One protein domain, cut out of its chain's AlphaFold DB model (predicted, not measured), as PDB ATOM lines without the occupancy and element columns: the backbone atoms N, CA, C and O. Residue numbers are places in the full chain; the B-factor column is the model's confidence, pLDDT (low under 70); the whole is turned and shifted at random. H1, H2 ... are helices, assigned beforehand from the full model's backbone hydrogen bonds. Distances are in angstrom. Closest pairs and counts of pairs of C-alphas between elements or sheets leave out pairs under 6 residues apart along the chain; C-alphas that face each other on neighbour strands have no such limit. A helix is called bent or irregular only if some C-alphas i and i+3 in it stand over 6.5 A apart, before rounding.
ATOM      1  N   TRP A 991     -40.242   9.434  -8.277       67.06
ATOM      2  CA  TRP A 991     -39.579   9.840  -7.040       67.06
ATOM      3  C   TRP A 991     -39.063   8.638  -6.249       67.06
ATOM      4  O   TRP A 991     -37.881   8.589  -5.920       67.06
ATOM      5  N   LEU A 992     -39.924   7.654  -5.983       66.06
ATOM      6  CA  LEU A 992     -39.549   6.457  -5.231       66.06
ATOM      7  C   LEU A 992     -38.488   5.630  -5.981       66.06
ATOM      8  O   LEU A 992     -37.493   5.240  -5.376       66.06
ATOM      9  N   GLU A 993     -38.638   5.452  -7.302       65.31
ATOM     10  CA  GLU A 993     -37.630   4.798  -8.157       65.31
ATOM     11  C   GLU A 993     -36.269   5.546  -8.127       65.31
ATOM     12  O   GLU A 993     -35.219   4.905  -8.181       65.31
ATOM     13  N   ALA A 994     -36.263   6.881  -7.999       62.88
ATOM     14  CA  ALA A 994     -35.043   7.690  -7.883       62.88
ATOM     15  C   ALA A 994     -34.410   7.629  -6.480       62.88
ATOM     16  O   ALA A 994     -33.191   7.488  -6.364       62.88
ATOM     17  N   ALA A 995     -35.218   7.717  -5.419       63.81
ATOM     18  CA  ALA A 995     -34.758   7.711  -4.029       63.81
ATOM     19  C   ALA A 995     -34.168   6.357  -3.595       63.81
ATOM     20  O   ALA A 995     -33.264   6.318  -2.764       63.81
ATOM     21  N   GLU A 996     -34.621   5.257  -4.203       67.31
ATOM     22  CA  GLU A 996     -34.035   3.916  -4.049       67.31
ATOM     23  C   GLU A 996     -32.713   3.737  -4.832       67.31
ATOM     24  O   GLU A 996     -32.115   2.658  -4.813       67.31
ATOM     25  N   SER A 997     -32.226   4.771  -5.535       63.69
ATOM     26  CA  SER A 997     -31.013   4.695  -6.353       63.69
ATOM     27  C   SER A 997     -29.827   5.470  -5.757       63.69
ATOM     28  O   SER A 997     -29.705   6.686  -5.875       63.69
ATOM     29  N   ASP A 998     -28.870   4.742  -5.174       56.34
ATOM     30  CA  ASP A 998     -27.674   5.294  -4.502       56.34
ATOM     31  C   ASP A 998     -26.841   6.247  -5.382       56.34
ATOM     32  O   ASP A 998     -26.238   7.188  -4.876       56.34
ATOM     33  N   VAL A 999     -26.825   6.034  -6.706       54.38
ATOM     34  CA  VAL A 999     -26.118   6.902  -7.679       54.38
ATOM     35  C   VAL A 999     -26.728   8.305  -7.730       54.38
ATOM     36  O   VAL A 999     -26.038   9.276  -8.021       54.38
ATOM     37  N   PHE A1000     -28.016   8.428  -7.428       52.44
ATOM     38  CA  PHE A1000     -28.728   9.698  -7.434       52.44
ATOM     39  C   PHE A1000     -28.561  10.466  -6.108       52.44
ATOM     40  O   PHE A1000     -28.753  11.682  -6.078       52.44
ATOM     41  N   LEU A1001     -28.135   9.770  -5.041       55.78
ATOM     42  CA  LEU A1001     -27.879  10.291  -3.687       55.78
ATOM     43  C   LEU A1001     -26.421  10.747  -3.443       55.78
ATOM     44  O   LEU A1001     -26.060  11.153  -2.328       55.78
ATOM     45  N   THR A1002     -25.562  10.669  -4.463       56.41
ATOM     46  CA  THR A1002     -24.168  11.143  -4.404       56.41
ATOM     47  C   THR A1002     -23.964  12.518  -5.036       56.41
ATOM     48  O   THR A1002     -23.080  13.243  -4.585       56.41
ATOM     49  N   ALA A1003     -24.775  12.914  -6.022       60.78
ATOM     50  CA  ALA A1003     -24.698  14.237  -6.641       60.78
ATOM     51  C   ALA A1003     -25.700  15.225  -5.989       60.78
ATOM     52  O   ALA A1003     -26.882  14.912  -5.856       60.78
ATOM     53  N   PRO A1004     -25.279  16.438  -5.582       63.94
ATOM     54  CA  PRO A1004     -26.155  17.354  -4.843       63.94
ATOM     55  C   PRO A1004     -27.319  17.880  -5.699       63.94
ATOM     56  O   PRO A1004     -28.466  17.839  -5.264       63.94
ATOM     57  N   ARG A1005     -27.049  18.274  -6.955       61.22
ATOM     58  CA  ARG A1005     -28.076  18.791  -7.883       61.22
ATOM     59  C   ARG A1005     -29.177  17.775  -8.194       61.22
ATOM     60  O   ARG A1005     -30.323  18.172  -8.378       61.22
ATOM     61  N   SER A1006     -28.851  16.482  -8.268       62.44
ATOM     62  CA  SER A1006     -29.856  15.440  -8.480       62.44
ATOM     63  C   SER A1006     -30.750  15.315  -7.244       62.44
ATOM     64  O   SER A1006     -31.969  15.412  -7.379       62.44
ATOM     65  N   VAL A1007     -30.166  15.229  -6.040       68.38
ATOM     66  CA  VAL A1007     -30.923  15.208  -4.773       68.38
ATOM     67  C   VAL A1007     -31.872  16.406  -4.661       68.38
ATOM     68  O   VAL A1007     -33.049  16.197  -4.381       68.38
ATOM     69  N   ASP A1008     -31.413  17.628  -4.948       68.62
ATOM     70  CA  ASP A1008     -32.265  18.830  -4.929       68.62
ATOM     71  C   ASP A1008     -33.483  18.706  -5.865       68.62
ATOM     72  O   ASP A1008     -34.614  19.010  -5.475       68.62
ATOM     73  N   LEU A1009     -33.270  18.212  -7.090       63.50
ATOM     74  CA  LEU A1009     -34.323  18.047  -8.092       63.50
ATOM     75  C   LEU A1009     -35.323  16.936  -7.741       63.50
ATOM     76  O   LEU A1009     -36.513  17.092  -8.006       63.50
ATOM     77  N   ALA A1010     -34.904  15.829  -7.126       66.62
ATOM     78  CA  ALA A1010     -35.854  14.773  -6.760       66.62
ATOM     79  C   ALA A1010     -36.558  15.040  -5.421       66.62
ATOM     80  O   ALA A1010     -37.764  14.810  -5.321       66.62
ATOM     81  N   VAL A1011     -35.873  15.627  -4.433       74.69
ATOM     82  CA  VAL A1011     -36.516  16.094  -3.190       74.69
ATOM     83  C   VAL A1011     -37.537  17.187  -3.507       74.69
ATOM     84  O   VAL A1011     -38.650  17.154  -2.987       74.69
ATOM     85  N   GLY A1012     -37.231  18.104  -4.429       72.88
ATOM     86  CA  GLY A1012     -38.214  19.072  -4.910       72.88
ATOM     87  C   GLY A1012     -39.435  18.418  -5.576       72.88
ATOM     88  O   GLY A1012     -40.548  18.918  -5.408       72.88
ATOM     89  N   LEU A1013     -39.266  17.284  -6.268       69.50
ATOM     90  CA  LEU A1013     -40.369  16.531  -6.880       69.50
ATOM     91  C   LEU A1013     -41.235  15.845  -5.812       69.50
ATOM     92  O   LEU A1013     -42.464  15.883  -5.903       69.50
ATOM     93  N   ALA A1014     -40.611  15.327  -4.750       76.94
ATOM     94  CA  ALA A1014     -41.299  14.850  -3.552       76.94
ATOM     95  C   ALA A1014     -42.122  15.965  -2.888       76.94
ATOM     96  O   ALA A1014     -43.302  15.770  -2.604       76.94
ATOM     97  N   MET A1015     -41.539  17.156  -2.702       80.69
ATOM     98  CA  MET A1015     -42.245  18.303  -2.117       80.69
ATOM     99  C   MET A1015     -43.467  18.699  -2.951       80.69
ATOM    100  O   MET A1015     -44.522  18.942  -2.379       80.69
ATOM    101  N   CYS A1016     -43.376  18.658  -4.285       74.25
ATOM    102  CA  CYS A1016     -44.525  18.928  -5.155       74.25
ATOM    103  C   CYS A1016     -45.649  17.900  -4.980       74.25
ATOM    104  O   CYS A1016     -46.815  18.276  -4.975       74.25
ATOM    105  N   VAL A1017     -45.326  16.615  -4.806       77.25
ATOM    106  CA  VAL A1017     -46.326  15.579  -4.491       77.25
ATOM    107  C   VAL A1017     -46.955  15.824  -3.111       77.25
ATOM    108  O   VAL A1017     -48.169  15.685  -2.955       77.25
ATOM    109  N   LEU A1018     -46.152  16.213  -2.118       82.88
ATOM    110  CA  LEU A1018     -46.603  16.457  -0.743       82.88
ATOM    111  C   LEU A1018     -47.460  17.722  -0.604       82.88
ATOM    112  O   LEU A1018     -48.420  17.711   0.166       82.88
ATOM    113  N   ASP A1019     -47.180  18.771  -1.379       80.94
ATOM    114  CA  ASP A1019     -47.976  20.003  -1.410       80.94
ATOM    115  C   ASP A1019     -49.438  19.741  -1.857       80.94
ATOM    116  O   ASP A1019     -50.348  20.439  -1.415       80.94
ATOM    117  N   TRP A1020     -49.706  18.681  -2.636       79.12
ATOM    118  CA  TRP A1020     -51.072  18.263  -3.005       79.12
ATOM    119  C   TRP A1020     -51.814  17.456  -1.921       79.12
ATOM    120  O   TRP A1020     -53.043  17.374  -1.967       79.12
ATOM    121  N   VAL A1021     -51.129  16.875  -0.926       84.81
ATOM    122  CA  VAL A1021     -51.770  16.018   0.101       84.81
ATOM    123  C   VAL A1021     -52.877  16.751   0.886       84.81
ATOM    124  O   VAL A1021     -53.964  16.179   1.010       84.81
ATOM    125  N   PRO A1022     -52.696  18.009   1.349       84.31
ATOM    126  CA  PRO A1022     -53.765  18.790   1.980       84.31
ATOM    127  C   PRO A1022     -55.009  18.988   1.097       84.31
ATOM    128  O   PRO A1022     -56.135  18.894   1.590       84.31
ATOM    129  N   VAL A1023     -54.828  19.199  -0.214       81.69
ATOM    130  CA  VAL A1023     -55.933  19.358  -1.178       81.69
ATOM    131  C   VAL A1023     -56.718  18.055  -1.317       81.69
ATOM    132  O   VAL A1023     -57.942  18.055  -1.220       81.69
ATOM    133  N   LEU A1024     -56.014  16.931  -1.484       85.56
ATOM    134  CA  LEU A1024     -56.624  15.607  -1.645       85.56
ATOM    135  C   LEU A1024     -57.395  15.172  -0.388       85.56
ATOM    136  O   LEU A1024     -58.493  14.619  -0.489       85.56
ATOM    137  N   VAL A1025     -56.860  15.462   0.804       85.94
ATOM    138  CA  VAL A1025     -57.570  15.250   2.077       85.94
ATOM    139  C   VAL A1025     -58.833  16.111   2.155       85.94
ATOM    140  O   VAL A1025     -59.886  15.610   2.550       85.94
ATOM    141  N   THR A1026     -58.757  17.378   1.736       85.44
ATOM    142  CA  THR A1026     -59.903  18.302   1.738       85.44
ATOM    143  C   THR A1026     -60.999  17.835   0.774       85.44
ATOM    144  O   THR A1026     -62.159  17.746   1.174       85.44
ATOM    145  N   ALA A1027     -60.641  17.419  -0.447       83.25
ATOM    146  CA  ALA A1027     -61.575  16.842  -1.421       83.25
ATOM    147  C   ALA A1027     -62.280  15.583  -0.881       83.25
ATOM    148  O   ALA A1027     -63.495  15.434  -1.030       83.25
ATOM    149  N   ARG A1028     -61.551  14.701  -0.175       86.88
ATOM    150  CA  ARG A1028     -62.149  13.539   0.502       86.88
ATOM    151  C   ARG A1028     -63.130  13.939   1.609       86.88
ATOM    152  O   ARG A1028     -64.189  13.328   1.714       86.88
ATOM    153  N   GLN A1029     -62.784  14.919   2.443       86.38
ATOM    154  CA  GLN A1029     -63.665  15.375   3.527       86.38
ATOM    155  C   GLN A1029     -64.967  15.967   2.974       86.38
ATOM    156  O   GLN A1029     -66.046  15.625   3.446       86.38
ATOM    157  N   LEU A1030     -64.880  16.768   1.910       83.69
ATOM    158  CA  LEU A1030     -66.050  17.338   1.237       83.69
ATOM    159  C   LEU A1030     -66.929  16.259   0.579       83.69
ATOM    160  O   LEU A1030     -68.149  16.402   0.544       83.69
ATOM    161  N   ALA A1031     -66.346  15.156   0.092       82.50
ATOM    162  CA  ALA A1031     -67.114  14.003  -0.388       82.50
ATOM    163  C   ALA A1031     -67.900  13.308   0.745       82.50
ATOM    164  O   ALA A1031     -69.074  12.992   0.556       82.50
ATOM    165  N   LEU A1032     -67.297  13.145   1.932       85.06
ATOM    166  CA  LEU A1032     -67.984  12.597   3.113       85.06
ATOM    167  C   LEU A1032     -69.148  13.487   3.567       85.06
ATOM    168  O   LEU A1032     -70.230  12.975   3.840       85.06
ATOM    169  N   GLU A1033     -68.962  14.809   3.591       84.50
ATOM    170  CA  GLU A1033     -70.011  15.766   3.983       84.50
ATOM    171  C   GLU A1033     -71.186  15.818   3.000       84.50
ATOM    172  O   GLU A1033     -72.319  16.080   3.398       84.50
ATOM    173  N   ARG A1034     -70.938  15.517   1.723       82.38
ATOM    174  CA  ARG A1034     -71.977  15.356   0.693       82.38
ATOM    175  C   ARG A1034     -72.682  13.995   0.744       82.38
ATOM    176  O   ARG A1034     -73.593  13.765  -0.046       82.38
ATOM    177  N   GLY A1035     -72.249  13.086   1.619       83.38
ATOM    178  CA  GLY A1035     -72.747  11.711   1.692       83.38
ATOM    179  C   GLY A1035     -72.224  10.777   0.591       83.38
ATOM    180  O   GLY A1035     -72.671   9.634   0.511       83.38
ATOM    181  N   ASP A1036     -71.266  11.209  -0.239       81.75
ATOM    182  CA  ASP A1036     -70.659  10.371  -1.280       81.75
ATOM    183  C   ASP A1036     -69.509   9.536  -0.695       81.75
ATOM    184  O   ASP A1036     -68.313   9.819  -0.853       81.75
ATOM    185  N   THR A1037     -69.895   8.476   0.018       81.94
ATOM    186  CA  THR A1037     -68.970   7.501   0.611       81.94
ATOM    187  C   THR A1037     -68.074   6.848  -0.440       81.94
ATOM    188  O   THR A1037     -66.890   6.627  -0.185       81.94
ATOM    189  N   LYS A1038     -68.594   6.618  -1.650       79.88
ATOM    190  CA  LYS A1038     -67.857   6.012  -2.760       79.88
ATOM    191  C   LYS A1038     -66.735   6.925  -3.255       79.88
ATOM    192  O   LYS A1038     -65.599   6.470  -3.373       79.88
ATOM    193  N   ALA A1039     -67.005   8.207  -3.504       76.62
ATOM    194  CA  ALA A1039     -65.954   9.155  -3.874       76.62
ATOM    195  C   ALA A1039     -64.931   9.333  -2.738       76.62
ATOM    196  O   ALA A1039     -63.731   9.433  -3.001       76.62
ATOM    197  N   ALA A1040     -65.371   9.311  -1.475       80.56
ATOM    198  CA  ALA A1040     -64.472   9.381  -0.325       80.56
ATOM    199  C   ALA A1040     -63.545   8.152  -0.191       80.56
ATOM    200  O   ALA A1040     -62.381   8.299   0.203       80.56
ATOM    201  N   GLU A1041     -64.020   6.954  -0.539       81.81
ATOM    202  CA  GLU A1041     -63.210   5.732  -0.637       81.81
ATOM    203  C   GLU A1041     -62.264   5.755  -1.844       81.81
ATOM    204  O   GLU A1041     -61.086   5.412  -1.708       81.81
ATOM    205  N   GLU A1042     -62.732   6.225  -3.004       80.56
ATOM    206  CA  GLU A1042     -61.905   6.401  -4.206       80.56
ATOM    207  C   GLU A1042     -60.741   7.384  -3.938       80.56
ATOM    208  O   GLU A1042     -59.596   7.091  -4.296       80.56
ATOM    209  N   TRP A1043     -60.986   8.492  -3.224       82.31
ATOM    210  CA  TRP A1043     -59.933   9.412  -2.769       82.31
ATOM    211  C   TRP A1043     -59.016   8.807  -1.694       82.31
ATOM    212  O   TRP A1043     -57.800   8.981  -1.776       82.31
ATOM    213  N   ARG A1044     -59.553   8.069  -0.709       84.56
ATOM    214  CA  ARG A1044     -58.755   7.363   0.320       84.56
ATOM    215  C   ARG A1044     -57.762   6.394  -0.320       84.56
ATOM    216  O   ARG A1044     -56.570   6.450  -0.028       84.56
ATOM    217  N   SER A1045     -58.252   5.554  -1.232       78.69
ATOM    218  CA  SER A1045     -57.438   4.597  -1.984       78.69
ATOM    219  C   SER A1045     -56.349   5.302  -2.795       78.69
ATOM    220  O   SER A1045     -55.187   4.903  -2.752       78.69
ATOM    221  N   PHE A1046     -56.682   6.413  -3.458       79.31
ATOM    222  CA  PHE A1046     -55.713   7.200  -4.220       79.31
ATOM    223  C   PHE A1046     -54.597   7.805  -3.349       79.31
ATOM    224  O   PHE A1046     -53.418   7.666  -3.677       79.31
ATOM    225  N   ILE A1047     -54.941   8.432  -2.220       82.62
ATOM    226  CA  ILE A1047     -53.956   9.032  -1.304       82.62
ATOM    227  C   ILE A1047     -53.003   7.957  -0.760       82.62
ATOM    228  O   ILE A1047     -51.786   8.140  -0.781       82.62
ATOM    229  N   LEU A1048     -53.537   6.822  -0.306       79.94
ATOM    230  CA  LEU A1048     -52.740   5.783   0.349       79.94
ATOM    231  C   LEU A1048     -51.932   4.942  -0.650       79.94
ATOM    232  O   LEU A1048     -50.730   4.767  -0.465       79.94
ATOM    233  N   MET A1049     -52.564   4.460  -1.724       77.12
ATOM    234  CA  MET A1049     -51.956   3.508  -2.663       77.12
ATOM    235  C   MET A1049     -51.243   4.188  -3.834       77.12
ATOM    236  O   MET A1049     -50.189   3.710  -4.273       77.12
ATOM    237  N   ASP A1050     -51.808   5.284  -4.358       71.38
ATOM    238  CA  ASP A1050     -51.285   5.951  -5.553       71.38
ATOM    239  C   ASP A1050     -50.231   7.020  -5.239       71.38
ATOM    240  O   ASP A1050     -49.214   7.067  -5.944       71.38
ATOM    241  N   ILE A1051     -50.427   7.794  -4.167       79.81
ATOM    242  CA  ILE A1051     -49.541   8.898  -3.752       79.81
ATOM    243  C   ILE A1051     -48.499   8.494  -2.694       79.81
ATOM    244  O   ILE A1051     -47.417   9.076  -2.677       79.81
ATOM    245  N   GLN A1052     -48.781   7.490  -1.849       81.44
ATOM    246  CA  GLN A1052     -47.865   6.953  -0.819       81.44
ATOM    247  C   GLN A1052     -47.102   8.054  -0.041       81.44
ATOM    248  O   GLN A1052     -45.865   8.090  -0.059       81.44
ATOM    249  N   PRO A1053     -47.805   8.993   0.627       82.88
ATOM    250  CA  PRO A1053     -47.187  10.185   1.205       82.88
ATOM    251  C   PRO A1053     -46.167   9.862   2.305       82.88
ATOM    252  O   PRO A1053     -45.108  10.475   2.326       82.88
ATOM    253  N   VAL A1054     -46.424   8.870   3.169       84.75
ATOM    254  CA  VAL A1054     -45.491   8.468   4.246       84.75
ATOM    255  C   VAL A1054     -44.149   8.003   3.676       84.75
ATOM    256  O   VAL A1054     -43.112   8.566   4.023       84.75
ATOM    257  N   ARG A1055     -44.177   7.067   2.721       82.81
ATOM    258  CA  ARG A1055     -42.982   6.584   2.016       82.81
ATOM    259  C   ARG A1055     -42.276   7.710   1.259       82.81
ATOM    260  O   ARG A1055     -41.053   7.793   1.275       82.81
ATOM    261  N   SER A1056     -43.038   8.624   0.650       82.50
ATOM    262  CA  SER A1056     -42.487   9.791  -0.050       82.50
ATOM    263  C   SER A1056     -41.763  10.764   0.891       82.50
ATOM    264  O   SER A1056     -40.722  11.295   0.508       82.50
ATOM    265  N   MET A1057     -42.268  10.968   2.115       86.00
ATOM    266  CA  MET A1057     -41.604  11.757   3.164       86.00
ATOM    267  C   MET A1057     -40.351  11.049   3.698       86.00
ATOM    268  O   MET A1057     -39.292  11.669   3.788       86.00
ATOM    269  N   ALA A1058     -40.437   9.748   3.991       83.19
ATOM    270  CA  ALA A1058     -39.304   8.959   4.479       83.19
ATOM    271  C   ALA A1058     -38.146   8.938   3.467       83.19
ATOM    272  O   ALA A1058     -37.001   9.206   3.834       83.19
ATOM    273  N   ALA A1059     -38.463   8.737   2.184       81.38
ATOM    274  CA  ALA A1059     -37.523   8.836   1.070       81.38
ATOM    275  C   ALA A1059     -36.853  10.222   0.958       81.38
ATOM    276  O   ALA A1059     -35.702  10.326   0.537       81.38
ATOM    277  N   ALA A1060     -37.540  11.305   1.344       82.50
ATOM    278  CA  ALA A1060     -36.990  12.661   1.237       82.50
ATOM    279  C   ALA A1060     -35.976  12.911   2.353       82.50
ATOM    280  O   ALA A1060     -34.899  13.463   2.120       82.50
ATOM    281  N   VAL A1061     -36.296  12.423   3.553       82.31
ATOM    282  CA  VAL A1061     -35.418  12.449   4.723       82.31
ATOM    283  C   VAL A1061     -34.170  11.580   4.514       82.31
ATOM    284  O   VAL A1061     -33.069  12.023   4.858       82.31
ATOM    285  N   THR A1062     -34.288  10.382   3.924       80.69
ATOM    286  CA  THR A1062     -33.111   9.559   3.583       80.69
ATOM    287  C   THR A1062     -32.261  10.210   2.494       80.69
ATOM    288  O   THR A1062     -31.043  10.301   2.669       80.69
ATOM    289  N   ALA A1063     -32.871  10.731   1.423       74.56
ATOM    290  CA  ALA A1063     -32.149  11.386   0.331       74.56
ATOM    291  C   ALA A1063     -31.361  12.624   0.798       74.56
ATOM    292  O   ALA A1063     -30.199  12.804   0.430       74.56
ATOM    293  N   ARG A1064     -31.949  13.427   1.695       77.00
ATOM    294  CA  ARG A1064     -31.294  14.558   2.379       77.00
ATOM    295  C   ARG A1064     -30.295  14.147   3.471       77.00
ATOM    296  O   ARG A1064     -29.845  15.004   4.225       77.00
ATOM    297  N   ARG A1065     -29.961  12.856   3.608       74.31
ATOM    298  CA  ARG A1065     -29.089  12.315   4.672       74.31
ATOM    299  C   ARG A1065     -29.464  12.841   6.063       74.31
ATOM    300  O   ARG A1065     -28.588  13.207   6.844       74.31
ATOM    301  N   ARG A1066     -30.768  12.876   6.368       67.38
ATOM    302  CA  ARG A1066     -31.325  13.349   7.649       67.38
ATOM    303  C   ARG A1066     -31.164  14.860   7.922       67.38
ATOM    304  O   ARG A1066     -31.320  15.294   9.060       67.38
ATOM    305  N   GLN A1067     -30.917  15.681   6.894       71.19
ATOM    306  CA  GLN A1067     -30.840  17.148   6.992       71.19
ATOM    307  C   GLN A1067     -31.746  17.835   5.952       71.19
ATOM    308  O   GLN A1067     -31.305  18.212   4.869       71.19
ATOM    309  N   LEU A1068     -33.034  17.991   6.277       71.00
ATOM    310  CA  LEU A1068     -33.986  18.748   5.450       71.00
ATOM    311  C   LEU A1068     -33.639  20.243   5.425       71.00
ATOM    312  O   LEU A1068     -33.242  20.815   6.442       71.00
ATOM    313  N   ALA A1069     -33.871  20.900   4.289       71.62
ATOM    314  CA  ALA A1069     -33.770  22.353   4.208       71.62
ATOM    315  C   ALA A1069     -34.898  23.039   5.005       71.62
ATOM    316  O   ALA A1069     -36.010  22.515   5.129       71.62
ATOM    317  N   ALA A1070     -34.659  24.267   5.477       68.88
ATOM    318  CA  ALA A1070     -35.617  25.035   6.287       68.88
ATOM    319  C   ALA A1070     -36.990  25.263   5.609       68.88
ATOM    320  O   ALA A1070     -37.985  25.501   6.289       68.88
ATOM    321  N   VAL A1071     -37.060  25.171   4.274       69.88
ATOM    322  CA  VAL A1071     -38.294  25.309   3.474       69.88
ATOM    323  C   VAL A1071     -39.014  23.964   3.264       69.88
ATOM    324  O   VAL A1071     -40.218  23.942   3.006       69.88
ATOM    325  N   GLU A1072     -38.305  22.840   3.395       76.94
ATOM    326  CA  GLU A1072     -38.822  21.480   3.174       76.94
ATOM    327  C   GLU A1072     -39.584  20.966   4.405       76.94
ATOM    328  O   GLU A1072     -40.707  20.470   4.283       76.94
ATOM    329  N   GLY A1073     -39.027  21.166   5.607       78.31
ATOM    330  CA  GLY A1073     -39.648  20.765   6.877       78.31
ATOM    331  C   GLY A1073     -41.099  21.255   7.053       78.31
ATOM    332  O   GLY A1073     -41.969  20.433   7.340       78.31
ATOM    333  N   PRO A1074     -41.417  22.544   6.814       78.75
ATOM    334  CA  PRO A1074     -42.789  23.065   6.893       78.75
ATOM    335  C   PRO A1074     -43.752  22.562   5.802       78.75
ATOM    336  O   PRO A1074     -44.970  22.631   5.983       78.75
ATOM    337  N   ARG A1075     -43.262  22.068   4.653       78.25
ATOM    338  CA  ARG A1075     -44.110  21.387   3.649       78.25
ATOM    339  C   ARG A1075     -44.450  19.978   4.121       78.25
ATOM    340  O   ARG A1075     -45.624  19.620   4.185       78.25
ATOM    341  N   MET A1076     -43.433  19.236   4.560       82.62
ATOM    342  CA  MET A1076     -43.578  17.893   5.124       82.62
ATOM    343  C   MET A1076     -44.500  17.883   6.356       82.62
ATOM    344  O   MET A1076     -45.394  17.046   6.449       82.62
ATOM    345  N   ALA A1077     -44.351  18.866   7.251       82.50
ATOM    346  CA  ALA A1077     -45.212  19.063   8.415       82.50
ATOM    347  C   ALA A1077     -46.693  19.224   8.041       82.50
ATOM    348  O   ALA A1077     -47.540  18.524   8.592       82.50
ATOM    349  N   ARG A1078     -47.008  20.092   7.069       80.75
ATOM    350  CA  ARG A1078     -48.389  20.322   6.610       80.75
ATOM    351  C   ARG A1078     -49.002  19.083   5.956       80.75
ATOM    352  O   ARG A1078     -50.165  18.781   6.211       80.75
ATOM    353  N   ALA A1079     -48.228  18.343   5.159       84.50
ATOM    354  CA  ALA A1079     -48.680  17.082   4.570       84.50
ATOM    355  C   ALA A1079     -48.956  16.011   5.645       84.50
ATOM    356  O   ALA A1079     -49.971  15.321   5.568       84.50
ATOM    357  N   ALA A1080     -48.100  15.909   6.668       85.19
ATOM    358  CA  ALA A1080     -48.275  14.986   7.790       85.19
ATOM    359  C   ALA A1080     -49.486  15.345   8.676       85.19
ATOM    360  O   ALA A1080     -50.302  14.471   8.968       85.19
ATOM    361  N   GLU A1081     -49.642  16.619   9.060       85.19
ATOM    362  CA  GLU A1081     -50.786  17.100   9.855       85.19
ATOM    363  C   GLU A1081     -52.112  16.871   9.107       85.19
ATOM    364  O   GLU A1081     -53.056  16.328   9.686       85.19
ATOM    365  N   ALA A1082     -52.167  17.179   7.804       85.00
ATOM    366  CA  ALA A1082     -53.345  16.915   6.979       85.00
ATOM    367  C   ALA A1082     -53.657  15.413   6.854       85.00
ATOM    368  O   ALA A1082     -54.817  15.015   6.965       85.00
ATOM    369  N   LEU A1083     -52.640  14.566   6.659       86.69
ATOM    370  CA  LEU A1083     -52.821  13.118   6.541       86.69
ATOM    371  C   LEU A1083     -53.385  12.513   7.836       86.69
ATOM    372  O   LEU A1083     -54.359  11.762   7.782       86.69
ATOM    373  N   TRP A1084     -52.815  12.868   8.993       85.50
ATOM    374  CA  TRP A1084     -53.236  12.344  10.302       85.50
ATOM    375  C   TRP A1084     -54.603  12.887  10.744       85.50
ATOM    376  O   TRP A1084     -55.364  12.165  11.388       85.50
ATOM    377  N   ALA A1085     -54.955  14.122  10.369       84.12
ATOM    378  CA  ALA A1085     -56.296  14.661  10.595       84.12
ATOM    379  C   ALA A1085     -57.351  14.049   9.656       84.12
ATOM    380  O   ALA A1085     -58.493  13.828  10.057       84.12
ATOM    381  N   GLY A1086     -56.977  13.758   8.406       83.12
ATOM    382  CA  GLY A1086     -57.880  13.254   7.374       83.12
ATOM    383  C   GLY A1086     -58.169  11.753   7.429       83.12
ATOM    384  O   GLY A1086     -59.308  11.345   7.186       83.12
ATOM    385  N   LEU A1087     -57.157  10.927   7.707       84.62
ATOM    386  CA  LEU A1087     -57.214   9.463   7.564       84.62
ATOM    387  C   LEU A1087     -56.865   8.679   8.852       84.62
ATOM    388  O   LEU A1087     -56.294   7.597   8.749       84.62
ATOM    389  N   PRO A1088     -57.226   9.136  10.072       78.44
ATOM    390  CA  PRO A1088     -56.644   8.645  11.332       78.44
ATOM    391  C   PRO A1088     -56.701   7.120  11.542       78.44
ATOM    392  O   PRO A1088     -55.814   6.562  12.187       78.44
ATOM    393  N   ALA A1089     -57.698   6.427  10.981       76.69
ATOM    394  CA  ALA A1089     -57.812   4.968  11.037       76.69
ATOM    395  C   ALA A1089     -56.749   4.229  10.195       76.69
ATOM    396  O   ALA A1089     -56.255   3.194  10.629       76.69
ATOM    397  N   ASP A1090     -56.356   4.765   9.034       79.12
ATOM    398  CA  ASP A1090     -55.258   4.237   8.201       79.12
ATOM    399  C   ASP A1090     -53.877   4.581   8.775       79.12
ATOM    400  O   ASP A1090     -52.871   3.947   8.463       79.12
ATOM    401  N   CYS A1091     -53.839   5.602   9.627       71.75
ATOM    402  CA  CYS A1091     -52.650   6.108  10.300       71.75
ATOM    403  C   CYS A1091     -52.372   5.367  11.618       71.75
ATOM    404  O   CYS A1091     -51.229   5.277  12.059       71.75
ATOM    405  N   ALA A1092     -53.404   4.795  12.246       64.38
ATOM    406  CA  ALA A1092     -53.294   4.060  13.503       64.38
ATOM    407  C   ALA A1092     -52.353   2.828  13.462       64.38
ATOM    408  O   ALA A1092     -51.623   2.651  14.438       64.38
ATOM    409  N   PRO A1093     -52.275   2.014  12.383       61.41
ATOM    410  CA  PRO A1093     -51.303   0.918  12.269       61.41
ATOM    411  C   PRO A1093     -49.847   1.400  12.230       61.41
ATOM    412  O   PRO A1093     -48.940   0.663  12.596       61.41
ATOM    413  N   LEU A1094     -49.621   2.653  11.823       62.56
ATOM    414  CA  LEU A1094     -48.300   3.279  11.735       62.56
ATOM    415  C   LEU A1094     -47.822   3.833  13.095       62.56
ATOM    416  O   LEU A1094     -46.760   4.444  13.163       62.56
ATOM    417  N   ARG A1095     -48.579   3.611  14.186       56.84
ATOM    418  CA  ARG A1095     -48.245   4.070  15.551       56.84
ATOM    419  C   ARG A1095     -46.941   3.495  16.107       56.84
ATOM    420  O   ARG A1095     -46.283   4.212  16.856       56.84
ATOM    421  N   ASN A1096     -46.640   2.228  15.806       50.69
ATOM    422  CA  ASN A1096     -45.579   1.447  16.446       50.69
ATOM    423  C   ASN A1096     -44.825   0.608  15.398       50.69
ATOM    424  O   ASN A1096     -45.420  -0.276  14.784       50.69
ATOM    425  N   GLY A1097     -43.517   0.825  15.241       56.22
ATOM    426  CA  GLY A1097     -42.633  -0.092  14.512       56.22
ATOM    427  C   GLY A1097     -42.576   0.067  12.988       56.22
ATOM    428  O   GLY A1097     -41.927  -0.753  12.339       56.22
ATOM    429  N   ASN A1098     -43.188   1.104  12.397       72.81
ATOM    430  CA  ASN A1098     -42.842   1.477  11.024       72.81
ATOM    431  C   ASN A1098     -41.644   2.439  11.021       72.81
ATOM    432  O   ASN A1098     -41.797   3.647  11.208       72.81
ATOM    433  N   ALA A1099     -40.474   1.887  10.695       75.75
ATOM    434  CA  ALA A1099     -39.215   2.614  10.561       75.75
ATOM    435  C   ALA A1099     -39.278   3.819   9.595       75.75
ATOM    436  O   ALA A1099     -38.542   4.785   9.791       75.75
ATOM    437  N   GLU A1100     -40.152   3.802   8.578       79.12
ATOM    438  CA  GLU A1100     -40.368   4.953   7.689       79.12
ATOM    439  C   GLU A1100     -40.994   6.138   8.435       79.12
ATOM    440  O   GLU A1100     -40.564   7.279   8.263       79.12
ATOM    441  N   TRP A1101     -41.993   5.881   9.286       81.19
ATOM    442  CA  TRP A1101     -42.662   6.934  10.051       81.19
ATOM    443  C   TRP A1101     -41.804   7.418  11.224       81.19
ATOM    444  O   TRP A1101     -41.689   8.626  11.425       81.19
ATOM    445  N   ASP A1102     -41.140   6.504  11.937       81.50
ATOM    446  CA  ASP A1102     -40.223   6.857  13.029       81.50
ATOM    447  C   ASP A1102     -39.090   7.775  12.529       81.50
ATOM    448  O   ASP A1102     -38.723   8.746  13.199       81.50
ATOM    449  N   LEU A1103     -38.587   7.525  11.312       81.88
ATOM    450  CA  LEU A1103     -37.632   8.398  10.632       81.88
ATOM    451  C   LEU A1103     -38.236   9.778  10.315       81.88
ATOM    452  O   LEU A1103     -37.608  10.795  10.598       81.88
ATOM    453  N   VAL A1104     -39.448   9.846   9.755       82.44
ATOM    454  CA  VAL A1104     -40.113  11.133   9.461       82.44
ATOM    455  C   VAL A1104     -40.352  11.938  10.744       82.44
ATOM    456  O   VAL A1104     -40.030  13.126  10.783       82.44
ATOM    457  N   GLN A1105     -40.835  11.305  11.819       81.75
ATOM    458  CA  GLN A1105     -41.118  11.970  13.095       81.75
ATOM    459  C   GLN A1105     -39.853  12.538  13.758       81.75
ATOM    460  O   GLN A1105     -39.928  13.593  14.386       81.75
ATOM    461  N   GLN A1106     -38.681  11.915  13.582       82.50
ATOM    462  CA  GLN A1106     -37.403  12.464  14.062       82.50
ATOM    463  C   GLN A1106     -37.011  13.783  13.375       82.50
ATOM    464  O   GLN A1106     -36.332  14.602  13.994       82.50
ATOM    465  N   HIS A1107     -37.464  14.010  12.138       81.56
ATOM    466  CA  HIS A1107     -37.089  15.161  11.305       81.56
ATOM    467  C   HIS A1107     -38.186  16.223  11.140       81.56
ATOM    468  O   HIS A1107     -37.991  17.206  10.423       81.56
ATOM    469  N   LEU A1108     -39.321  16.065  11.824       81.00
ATOM    470  CA  LEU A1108     -40.351  17.097  11.925       81.00
ATOM    471  C   LEU A1108     -40.048  18.098  13.057       81.00
ATOM    472  O   LEU A1108     -39.500  17.703  14.090       81.00
ATOM    473  N   PRO A1109     -40.448  19.381  12.917       81.38
ATOM    474  CA  PRO A1109     -40.323  20.372  13.986       81.38
ATOM    475  C   PRO A1109     -40.984  19.901  15.285       81.38
ATOM    476  O   PRO A1109     -42.058  19.298  15.249       81.38
ATOM    477  N   LEU A1110     -40.395  20.229  16.441       78.00
ATOM    478  CA  LEU A1110     -40.899  19.792  17.752       78.00
ATOM    479  C   LEU A1110     -42.378  20.163  17.968       78.00
ATOM    480  O   LEU A1110     -43.167  19.322  18.390       78.00
ATOM    481  N   ALA A1111     -42.776  21.380  17.585       75.38
ATOM    482  CA  ALA A1111     -44.168  21.827  17.646       75.38
ATOM    483  C   ALA A1111     -45.115  20.953  16.796       75.38
ATOM    484  O   ALA A1111     -46.200  20.600  17.250       75.38
ATOM    485  N   THR A1112     -44.693  20.551  15.592       77.94
ATOM    486  CA  THR A1112     -45.449  19.632  14.726       77.94
ATOM    487  C   THR A1112     -45.511  18.229  15.321       77.94
ATOM    488  O   THR A1112     -46.574  17.619  15.297       77.94
ATOM    489  N   ARG A1113     -44.425  17.716  15.914       79.94
ATOM    490  CA  ARG A1113     -44.434  16.408  16.594       79.94
ATOM    491  C   ARG A1113     -45.462  16.367  17.725       79.94
ATOM    492  O   ARG A1113     -46.299  15.474  17.738       79.94
ATOM    493  N   VAL A1114     -45.470  17.383  18.591       80.00
ATOM    494  CA  VAL A1114     -46.442  17.508  19.693       80.00
ATOM    495  C   VAL A1114     -47.881  17.640  19.168       80.00
ATOM    496  O   VAL A1114     -48.801  17.055  19.738       80.00
ATOM    497  N   ARG A1115     -48.105  18.358  18.056       78.44
ATOM    498  CA  ARG A1115     -49.425  18.418  17.393       78.44
ATOM    499  C   ARG A1115     -49.846  17.062  16.820       78.44
ATOM    500  O   ARG A1115     -50.987  16.660  17.018       78.44
ATOM    501  N   LEU A1116     -48.943  16.343  16.150       78.38
ATOM    502  CA  LEU A1116     -49.201  15.006  15.604       78.38
ATOM    503  C   LEU A1116     -49.461  13.977  16.704       78.38
ATOM    504  O   LEU A1116     -50.310  13.113  16.519       78.38
ATOM    505  N   GLU A1117     -48.783  14.085  17.846       79.56
ATOM    506  CA  GLU A1117     -49.038  13.262  19.031       79.56
ATOM    507  C   GLU A1117     -50.457  13.514  19.575       79.56
ATOM    508  O   GLU A1117     -51.202  12.552  19.732       79.56
ATOM    509  N   ARG A1118     -50.900  14.778  19.690       78.19
ATOM    510  CA  ARG A1118     -52.300  15.111  20.041       78.19
ATOM    511  C   ARG A1118     -53.315  14.620  18.999       78.19
ATOM    512  O   ARG A1118     -54.335  14.046  19.356       78.19
ATOM    513  N   LEU A1119     -53.038  14.774  17.700       76.19
ATOM    514  CA  LEU A1119     -53.888  14.238  16.616       76.19
ATOM    515  C   LEU A1119     -53.987  12.702  16.640       76.19
ATOM    516  O   LEU A1119     -54.959  12.128  16.135       76.19
ATOM    517  N   ARG A1120     -52.971  12.036  17.199       72.50
ATOM    518  CA  ARG A1120     -52.874  10.581  17.359       72.50
ATOM    519  C   ARG A1120     -53.640  10.077  18.582       72.50
ATOM    520  O   ARG A1120     -53.890   8.871  18.648       72.50
ATOM    521  N   ASP A1121     -54.034  10.943  19.511       75.19
ATOM    522  CA  ASP A1121     -54.886  10.565  20.636       75.19
ATOM    523  C   ASP A1121     -56.276  10.120  20.146       75.19
ATOM    524  O   ASP A1121     -56.781  10.551  19.105       75.19
ATOM    525  N   GLN A1122     -56.870   9.166  20.862       66.44
ATOM    526  CA  GLN A1122     -58.154   8.542  20.503       66.44
ATOM    527  C   GLN A1122     -59.324   9.022  21.374       66.44
ATOM    528  O   GLN A1122     -60.443   8.579  21.158       66.44
ATOM    529  N   GLY A1123     -59.069   9.904  22.344       73.75
ATOM    530  CA  GLY A1123     -60.109  10.573  23.129       73.75
ATOM    531  C   GLY A1123     -60.493  11.940  22.560       73.75
ATOM    532  O   GLY A1123     -59.929  12.394  21.562       73.75
ATOM    533  N   GLU A1124     -61.397  12.626  23.258       69.06
ATOM    534  CA  GLU A1124     -61.984  13.923  22.877       69.06
ATOM    535  C   GLU A1124     -60.936  14.984  22.493       69.06
ATOM    536  O   GLU A1124     -61.110  15.713  21.518       69.06
ATOM    537  N   ALA A1125     -59.797  15.031  23.196       68.94
ATOM    538  CA  ALA A1125     -58.692  15.946  22.890       68.94
ATOM    539  C   ALA A1125     -58.097  15.731  21.482       68.94
ATOM    540  O   ALA A1125     -57.714  16.695  20.814       68.94
ATOM    541  N   GLY A1126     -58.049  14.480  21.013       74.69
ATOM    542  CA  GLY A1126     -57.588  14.135  19.671       74.69
ATOM    543  C   GLY A1126     -58.630  14.450  18.602       74.69
ATOM    544  O   GLY A1126     -58.280  14.946  17.532       74.69
ATOM    545  N   GLU A1127     -59.917  14.244  18.889       76.81
ATOM    546  CA  GLU A1127     -61.004  14.626  17.978       76.81
ATOM    547  C   GLU A1127     -61.101  16.148  17.815       76.81
ATOM    548  O   GLU A1127     -61.153  16.637  16.684       76.81
ATOM    549  N   ALA A1128     -60.994  16.904  18.912       73.62
ATOM    550  CA  ALA A1128     -60.906  18.361  18.887       73.62
ATOM    551  C   ALA A1128     -59.683  18.851  18.089       73.62
ATOM    552  O   ALA A1128     -59.812  19.728  17.234       73.62
ATOM    553  N   ALA A1129     -58.505  18.245  18.291       73.06
ATOM    554  CA  ALA A1129     -57.307  18.573  17.514       73.06
ATOM    555  C   ALA A1129     -57.498  18.311  16.007       73.06
ATOM    556  O   ALA A1129     -57.092  19.136  15.183       73.06
ATOM    557  N   ARG A1130     -58.151  17.201  15.630       80.00
ATOM    558  CA  ARG A1130     -58.467  16.893  14.222       80.00
ATOM    559  C   ARG A1130     -59.450  17.902  13.642       80.00
ATOM    560  O   ARG A1130     -59.201  18.403  12.549       80.00
ATOM    561  N   ALA A1131     -60.513  18.244  14.371       78.00
ATOM    562  CA  ALA A1131     -61.489  19.242  13.945       78.00
ATOM    563  C   ALA A1131     -60.830  20.607  13.675       78.00
ATOM    564  O   ALA A1131     -61.090  21.208  12.635       78.00
ATOM    565  N   VAL A1132     -59.908  21.050  14.540       79.31
ATOM    566  CA  VAL A1132     -59.134  22.291  14.346       79.31
ATOM    567  C   VAL A1132     -58.280  22.243  13.074       79.31
ATOM    568  O   VAL A1132     -58.298  23.197  12.295       79.31
ATOM    569  N   VAL A1133     -57.569  21.140  12.808       77.50
ATOM    570  CA  VAL A1133     -56.753  21.010  11.583       77.50
ATOM    571  C   VAL A1133     -57.628  20.950  10.327       77.50
ATOM    572  O   VAL A1133     -57.328  21.627   9.346       77.50
ATOM    573  N   LEU A1134     -58.735  20.206  10.348       78.25
ATOM    574  CA  LEU A1134     -59.668  20.132   9.218       78.25
ATOM    575  C   LEU A1134     -60.374  21.475   8.956       78.25
ATOM    576  O   LEU A1134     -60.568  21.841   7.797       78.25
ATOM    577  N   ALA A1135     -60.701  22.241  10.001       75.62
ATOM    578  CA  ALA A1135     -61.223  23.599   9.869       75.62
ATOM    579  C   ALA A1135     -60.174  24.555   9.275       75.62
ATOM    580  O   ALA A1135     -60.483  25.300   8.345       75.62
ATOM    581  N   ALA A1136     -58.919  24.488   9.736       72.38
ATOM    582  CA  ALA A1136     -57.819  25.289   9.196       72.38
ATOM    583  C   ALA A1136     -57.536  24.984   7.711       72.38
ATOM    584  O   ALA A1136     -57.272  25.907   6.942       72.38
ATOM    585  N   LEU A1137     -57.654  23.715   7.294       70.75
ATOM    586  CA  LEU A1137     -57.547  23.307   5.888       70.75
ATOM    587  C   LEU A1137     -58.654  23.903   5.004       70.75
ATOM    588  O   LEU A1137     -58.395  24.217   3.846       70.75
ATOM    589  N   ARG A1138     -59.872  24.082   5.536       66.94
ATOM    590  CA  ARG A1138     -61.008  24.666   4.795       66.94
ATOM    591  C   ARG A1138     -61.002  26.188   4.762       66.94
ATOM    592  O   ARG A1138     -61.438  26.768   3.774       66.94
ATOM    593  N   ALA A1139     -60.545  26.824   5.840       63.59
ATOM    594  CA  ALA A1139     -60.628  28.273   6.027       63.59
ATOM    595  C   ALA A1139     -59.743  29.081   5.058       63.59
ATOM    596  O   ALA A1139     -59.903  30.301   4.976       63.59
ATOM    597  N   GLY A1140     -58.806  28.424   4.355       57.12
ATOM    598  CA  GLY A1140     -58.015  29.031   3.283       57.12
ATOM    599  C   GLY A1140     -57.422  30.387   3.674       57.12
ATOM    600  O   GLY A1140     -57.589  31.350   2.936       57.12
ATOM    601  N   SER A1141     -56.844  30.475   4.880       46.81
ATOM    602  CA  SER A1141     -56.147  31.665   5.409       46.81
ATOM    603  C   SER A1141     -56.858  33.017   5.168       46.81
ATOM    604  O   SER A1141     -56.212  34.025   4.891       46.81
ATOM    605  N   SER A1142     -58.186  33.061   5.338       32.22
ATOM    606  CA  SER A1142     -59.020  34.258   5.110       32.22
ATOM    607  C   SER A1142     -59.484  34.994   6.384       32.22
ATOM    608  O   SER A1142     -60.483  35.708   6.367       32.22
ATOM    609  N   ARG A1162     -49.505  29.800   3.135       39.50
ATOM    610  CA  ARG A1162     -49.204  30.865   2.148       39.50
ATOM    611  C   ARG A1162     -49.974  30.773   0.830       39.50
ATOM    612  O   ARG A1162     -50.080  31.780   0.146       39.50
ATOM    613  N   GLU A1163     -50.486  29.600   0.485       44.91
ATOM    614  CA  GLU A1163     -51.388  29.403  -0.648       44.91
ATOM    615  C   GLU A1163     -52.693  28.834  -0.079       44.91
ATOM    616  O   GLU A1163     -52.671  27.731   0.482       44.91
ATOM    617  N   PRO A1164     -53.803  29.591  -0.122       48.44
ATOM    618  CA  PRO A1164     -55.061  29.147   0.447       48.44
ATOM    619  C   PRO A1164     -55.681  28.073  -0.447       48.44
ATOM    620  O   PRO A1164     -56.093  28.340  -1.574       48.44
ATOM    621  N   VAL A1165     -55.782  26.848   0.073       52.78
ATOM    622  CA  VAL A1165     -56.632  25.819  -0.533       52.78
ATOM    623  C   VAL A1165     -58.074  26.249  -0.299       52.78
ATOM    624  O   VAL A1165     -58.623  26.052   0.783       52.78
ATOM    625  N   VAL A1166     -58.684  26.884  -1.297       60.78
ATOM    626  CA  VAL A1166     -60.102  27.231  -1.237       60.78
ATOM    627  C   VAL A1166     -60.889  25.922  -1.216       60.78
ATOM    628  O   VAL A1166     -60.789  25.114  -2.142       60.78
ATOM    629  N   ALA A1167     -61.672  25.699  -0.158       62.22
ATOM    630  CA  ALA A1167     -62.461  24.476  -0.021       62.22
ATOM    631  C   ALA A1167     -63.381  24.256  -1.235       62.22
ATOM    632  O   ALA A1167     -63.503  23.129  -1.697       62.22
ATOM    633  N   GLU A1168     -63.950  25.332  -1.790       63.72
ATOM    634  CA  GLU A1168     -64.781  25.351  -3.004       63.72
ATOM    635  C   GLU A1168     -64.063  24.735  -4.219       63.72
ATOM    636  O   GLU A1168     -64.633  23.885  -4.901       63.72
ATOM    637  N   ASP A1169     -62.795  25.092  -4.445       64.56
ATOM    638  CA  ASP A1169     -61.987  24.601  -5.568       64.56
ATOM    639  C   ASP A1169     -61.646  23.110  -5.403       64.56
ATOM    640  O   ASP A1169     -61.780  22.322  -6.343       64.56
ATOM    641  N   ALA A1170     -61.295  22.681  -4.185       66.38
ATOM    642  CA  ALA A1170     -61.119  21.260  -3.868       66.38
ATOM    643  C   ALA A1170     -62.439  20.465  -3.987       66.38
ATOM    644  O   ALA A1170     -62.419  19.277  -4.314       66.38
ATOM    645  N   ALA A1171     -63.585  21.119  -3.765       70.56
ATOM    646  CA  ALA A1171     -64.917  20.526  -3.870       70.56
ATOM    647  C   ALA A1171     -65.341  20.220  -5.314       70.56
ATOM    648  O   ALA A1171     -66.291  19.453  -5.506       70.56
ATOM    649  N   LEU A1172     -64.700  20.831  -6.313       70.00
ATOM    650  CA  LEU A1172     -64.995  20.605  -7.729       70.00
ATOM    651  C   LEU A1172     -64.260  19.377  -8.292       70.00
ATOM    652  O   LEU A1172     -64.728  18.785  -9.263       70.00
ATOM    653  N   LEU A1173     -63.136  18.970  -7.689       76.19
ATOM    654  CA  LEU A1173     -62.287  17.888  -8.200       76.19
ATOM    655  C   LEU A1173     -63.033  16.545  -8.294       76.19
ATOM    656  O   LEU A1173     -63.598  16.045  -7.320       76.19
ATOM    657  N   LEU A1174     -62.967  15.919  -9.471       76.38
ATOM    658  CA  LEU A1174     -63.504  14.581  -9.711       76.38
ATOM    659  C   LEU A1174     -62.552  13.514  -9.163       76.38
ATOM    660  O   LEU A1174     -61.331  13.636  -9.293       76.38
ATOM    661  N   SER A1175     -63.104  12.428  -8.612       77.31
ATOM    662  CA  SER A1175     -62.280  11.323  -8.114       77.31
ATOM    663  C   SER A1175     -61.436  10.710  -9.252       77.31
ATOM    664  O   SER A1175     -61.897  10.617 -10.395       77.31
ATOM    665  N   PRO A1176     -60.217  10.209  -8.984       68.31
ATOM    666  CA  PRO A1176     -59.367   9.620 -10.020       68.31
ATOM    667  C   PRO A1176     -59.980   8.384 -10.686       68.31
ATOM    668  O   PRO A1176     -59.684   8.092 -11.846       68.31
ATOM    669  N   ALA A1177     -60.858   7.663  -9.983       65.81
ATOM    670  CA  ALA A1177     -61.625   6.560 -10.549       65.81
ATOM    671  C   ALA A1177     -62.759   7.058 -11.461       65.81
ATOM    672  O   ALA A1177     -62.957   6.485 -12.531       65.81
ATOM    673  N   GLU A1178     -63.454   8.139 -11.096       66.12
ATOM    674  CA  GLU A1178     -64.482   8.773 -11.929       66.12
ATOM    675  C   GLU A1178     -63.893   9.377 -13.209       66.12
ATOM    676  O   GLU A1178     -64.398   9.131 -14.303       66.12
ATOM    677  N   VAL A1179     -62.753  10.061 -13.099       63.06
ATOM    678  CA  VAL A1179     -61.955  10.521 -14.245       63.06
ATOM    679  C   VAL A1179     -61.599   9.351 -15.168       63.06
ATOM    680  O   VAL A1179     -61.839   9.416 -16.374       63.06
ATOM    681  N   ARG A1180     -61.062   8.247 -14.623       61.47
ATOM    682  CA  ARG A1180     -60.713   7.056 -15.422       61.47
ATOM    683  C   ARG A1180     -61.960   6.450 -16.095       61.47
ATOM    684  O   ARG A1180     -61.886   6.146 -17.285       61.47
ATOM    685  N   ARG A1181     -63.110   6.376 -15.400       61.66
ATOM    686  CA  ARG A1181     -64.409   5.948 -15.968       61.66
ATOM    687  C   ARG A1181     -64.838   6.821 -17.154       61.66
ATOM    688  O   ARG A1181     -65.079   6.278 -18.230       61.66
ATOM    689  N   ARG A1182     -64.877   8.150 -16.993       56.16
ATOM    690  CA  ARG A1182     -65.290   9.111 -18.045       56.16
ATOM    691  C   ARG A1182     -64.400   9.094 -19.288       56.16
ATOM    692  O   ARG A1182     -64.845   9.466 -20.368       56.16
ATOM    693  N   LEU A1183     -63.150   8.657 -19.147       48.78
ATOM    694  CA  LEU A1183     -62.180   8.545 -20.241       48.78
ATOM    695  C   LEU A1183     -62.119   7.138 -20.867       48.78
ATOM    696  O   LEU A1183     -61.289   6.905 -21.744       48.78
ATOM    697  N   GLY A1184     -62.936   6.179 -20.412       45.88
ATOM    698  CA  GLY A1184     -62.867   4.780 -20.863       45.88
ATOM    699  C   GLY A1184     -61.570   4.056 -20.464       45.88
ATOM    700  O   GLY A1184     -61.238   2.999 -21.008       45.88
ATOM    701  N   LEU A1185     -60.811   4.618 -19.518       48.03
ATOM    702  CA  LEU A1185     -59.545   4.072 -19.041       48.03
ATOM    703  C   LEU A1185     -59.795   3.087 -17.895       48.03
ATOM    704  O   LEU A1185     -60.654   3.289 -17.039       48.03
ATOM    705  N   CYS A1186     -59.012   2.007 -17.846       44.28
ATOM    706  CA  CYS A1186     -59.113   1.054 -16.745       44.28
ATOM    707  C   CYS A1186     -58.738   1.738 -15.421       44.28
ATOM    708  O   CYS A1186     -57.672   2.346 -15.310       44.28
TER     709      CYS A1186
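This is residues 991 to 1142 and 1162 to 1186 of the 1232 residues of an uncharacterized protein of Chlamydomonas reinhardtii (UniProt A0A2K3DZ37). Four helices make a long helical hairpin, one leg H3 then H4 and the other H5 then H6, side by side; H7 packs along its middle, and H10 lies on the side of H7 away from the hairpin. H11 packs across residues 1081 to 1086 of H7 and makes a corner with H10 near Leu 1119 and Gly 1126, H9 crosses H6, and residues 1179 to 1184, of which 1179 to 1182 belong to H13, stick out beyond H5. The printed part has 177 residues with thirteen named helices, H1 to H13 in chain order, and no named strand: all helix. It is compact, with a radius of gyration of the C-alphas of 16.6 A and spans of 48 by 45 by 34 A.

The longest helix, H3, residues 1004 to 1019, spans 22.2 A from C-alpha 1004 at (-26.155, 17.354, -4.843) to C-alpha 1019 at (-47.976, 20.003, -1.410). Before it come H1, 991 to 995, and H2, 998 to 1001. After it come H4, 1021 to 1033, 18.7 A; H5, 1037 to 1051, 20.0 A; H6, 1053 to 1063; H7, 1073 to 1086, 19.7 A; H8, 1088 to 1095; H9, 1099 to 1107; H10, 1110 to 1120; H11, 1124 to 1138, 21.1 A; H12, 1167 to 1170; and H13, 1176 to 1182, ending at (-65.290, 9.111, -18.045).

H3, H6 and H7 form an up-and-down bundle, each running against the one before it. H3 touches H6 at Val 1011 and Ala 1060, C-alphas 5.6 A apart, at a shallow tilt of 18 degrees. H1 touches H3 and H6; H2 only just touches H3, only at the corner, with 3 pairs of C-alphas within 8 A. The hub, H7, touches H4 at Pro 1022 and Ala 1082, 5.4 A between C-alphas, and H10 at a shallow tilt of 11 degrees. H11 touches H7 at a steep tilt of 64 degrees, and also H4 and H10. H4 and H5 form a hairpin; H12 touches H4, H13 touches H5 and H9 touches H6. H8 touches no helix and is only just irregular, C-alphas 1090 and 1093 being 6.6 A apart. Every O i to N i+4 pair is within hydrogen-bond range in H1, H3, H4, H6, H7, H10, H11 and H13; H5 has 10 of 11, H9 4 of 5, H8 1 of 4 beside 3 of 5 O i to N i+3 pairs, and H2 and H12 are too short for such a pair.

The C-alphas farthest apart, of Thr 1002 and Gly 1035, are 49.0 A apart. Residues 1143 to 1161 are not printed, and C-alphas 1142 and 1162 are 10.8 A apart across this cut. Of the links printed whole, H6 to H7 is short and the others are tight. Mean pLDDT of the printed part is 73.2; 58 residues are under 70, among them 991 to 1010, 1162 to 1170 and 1176 to 1186.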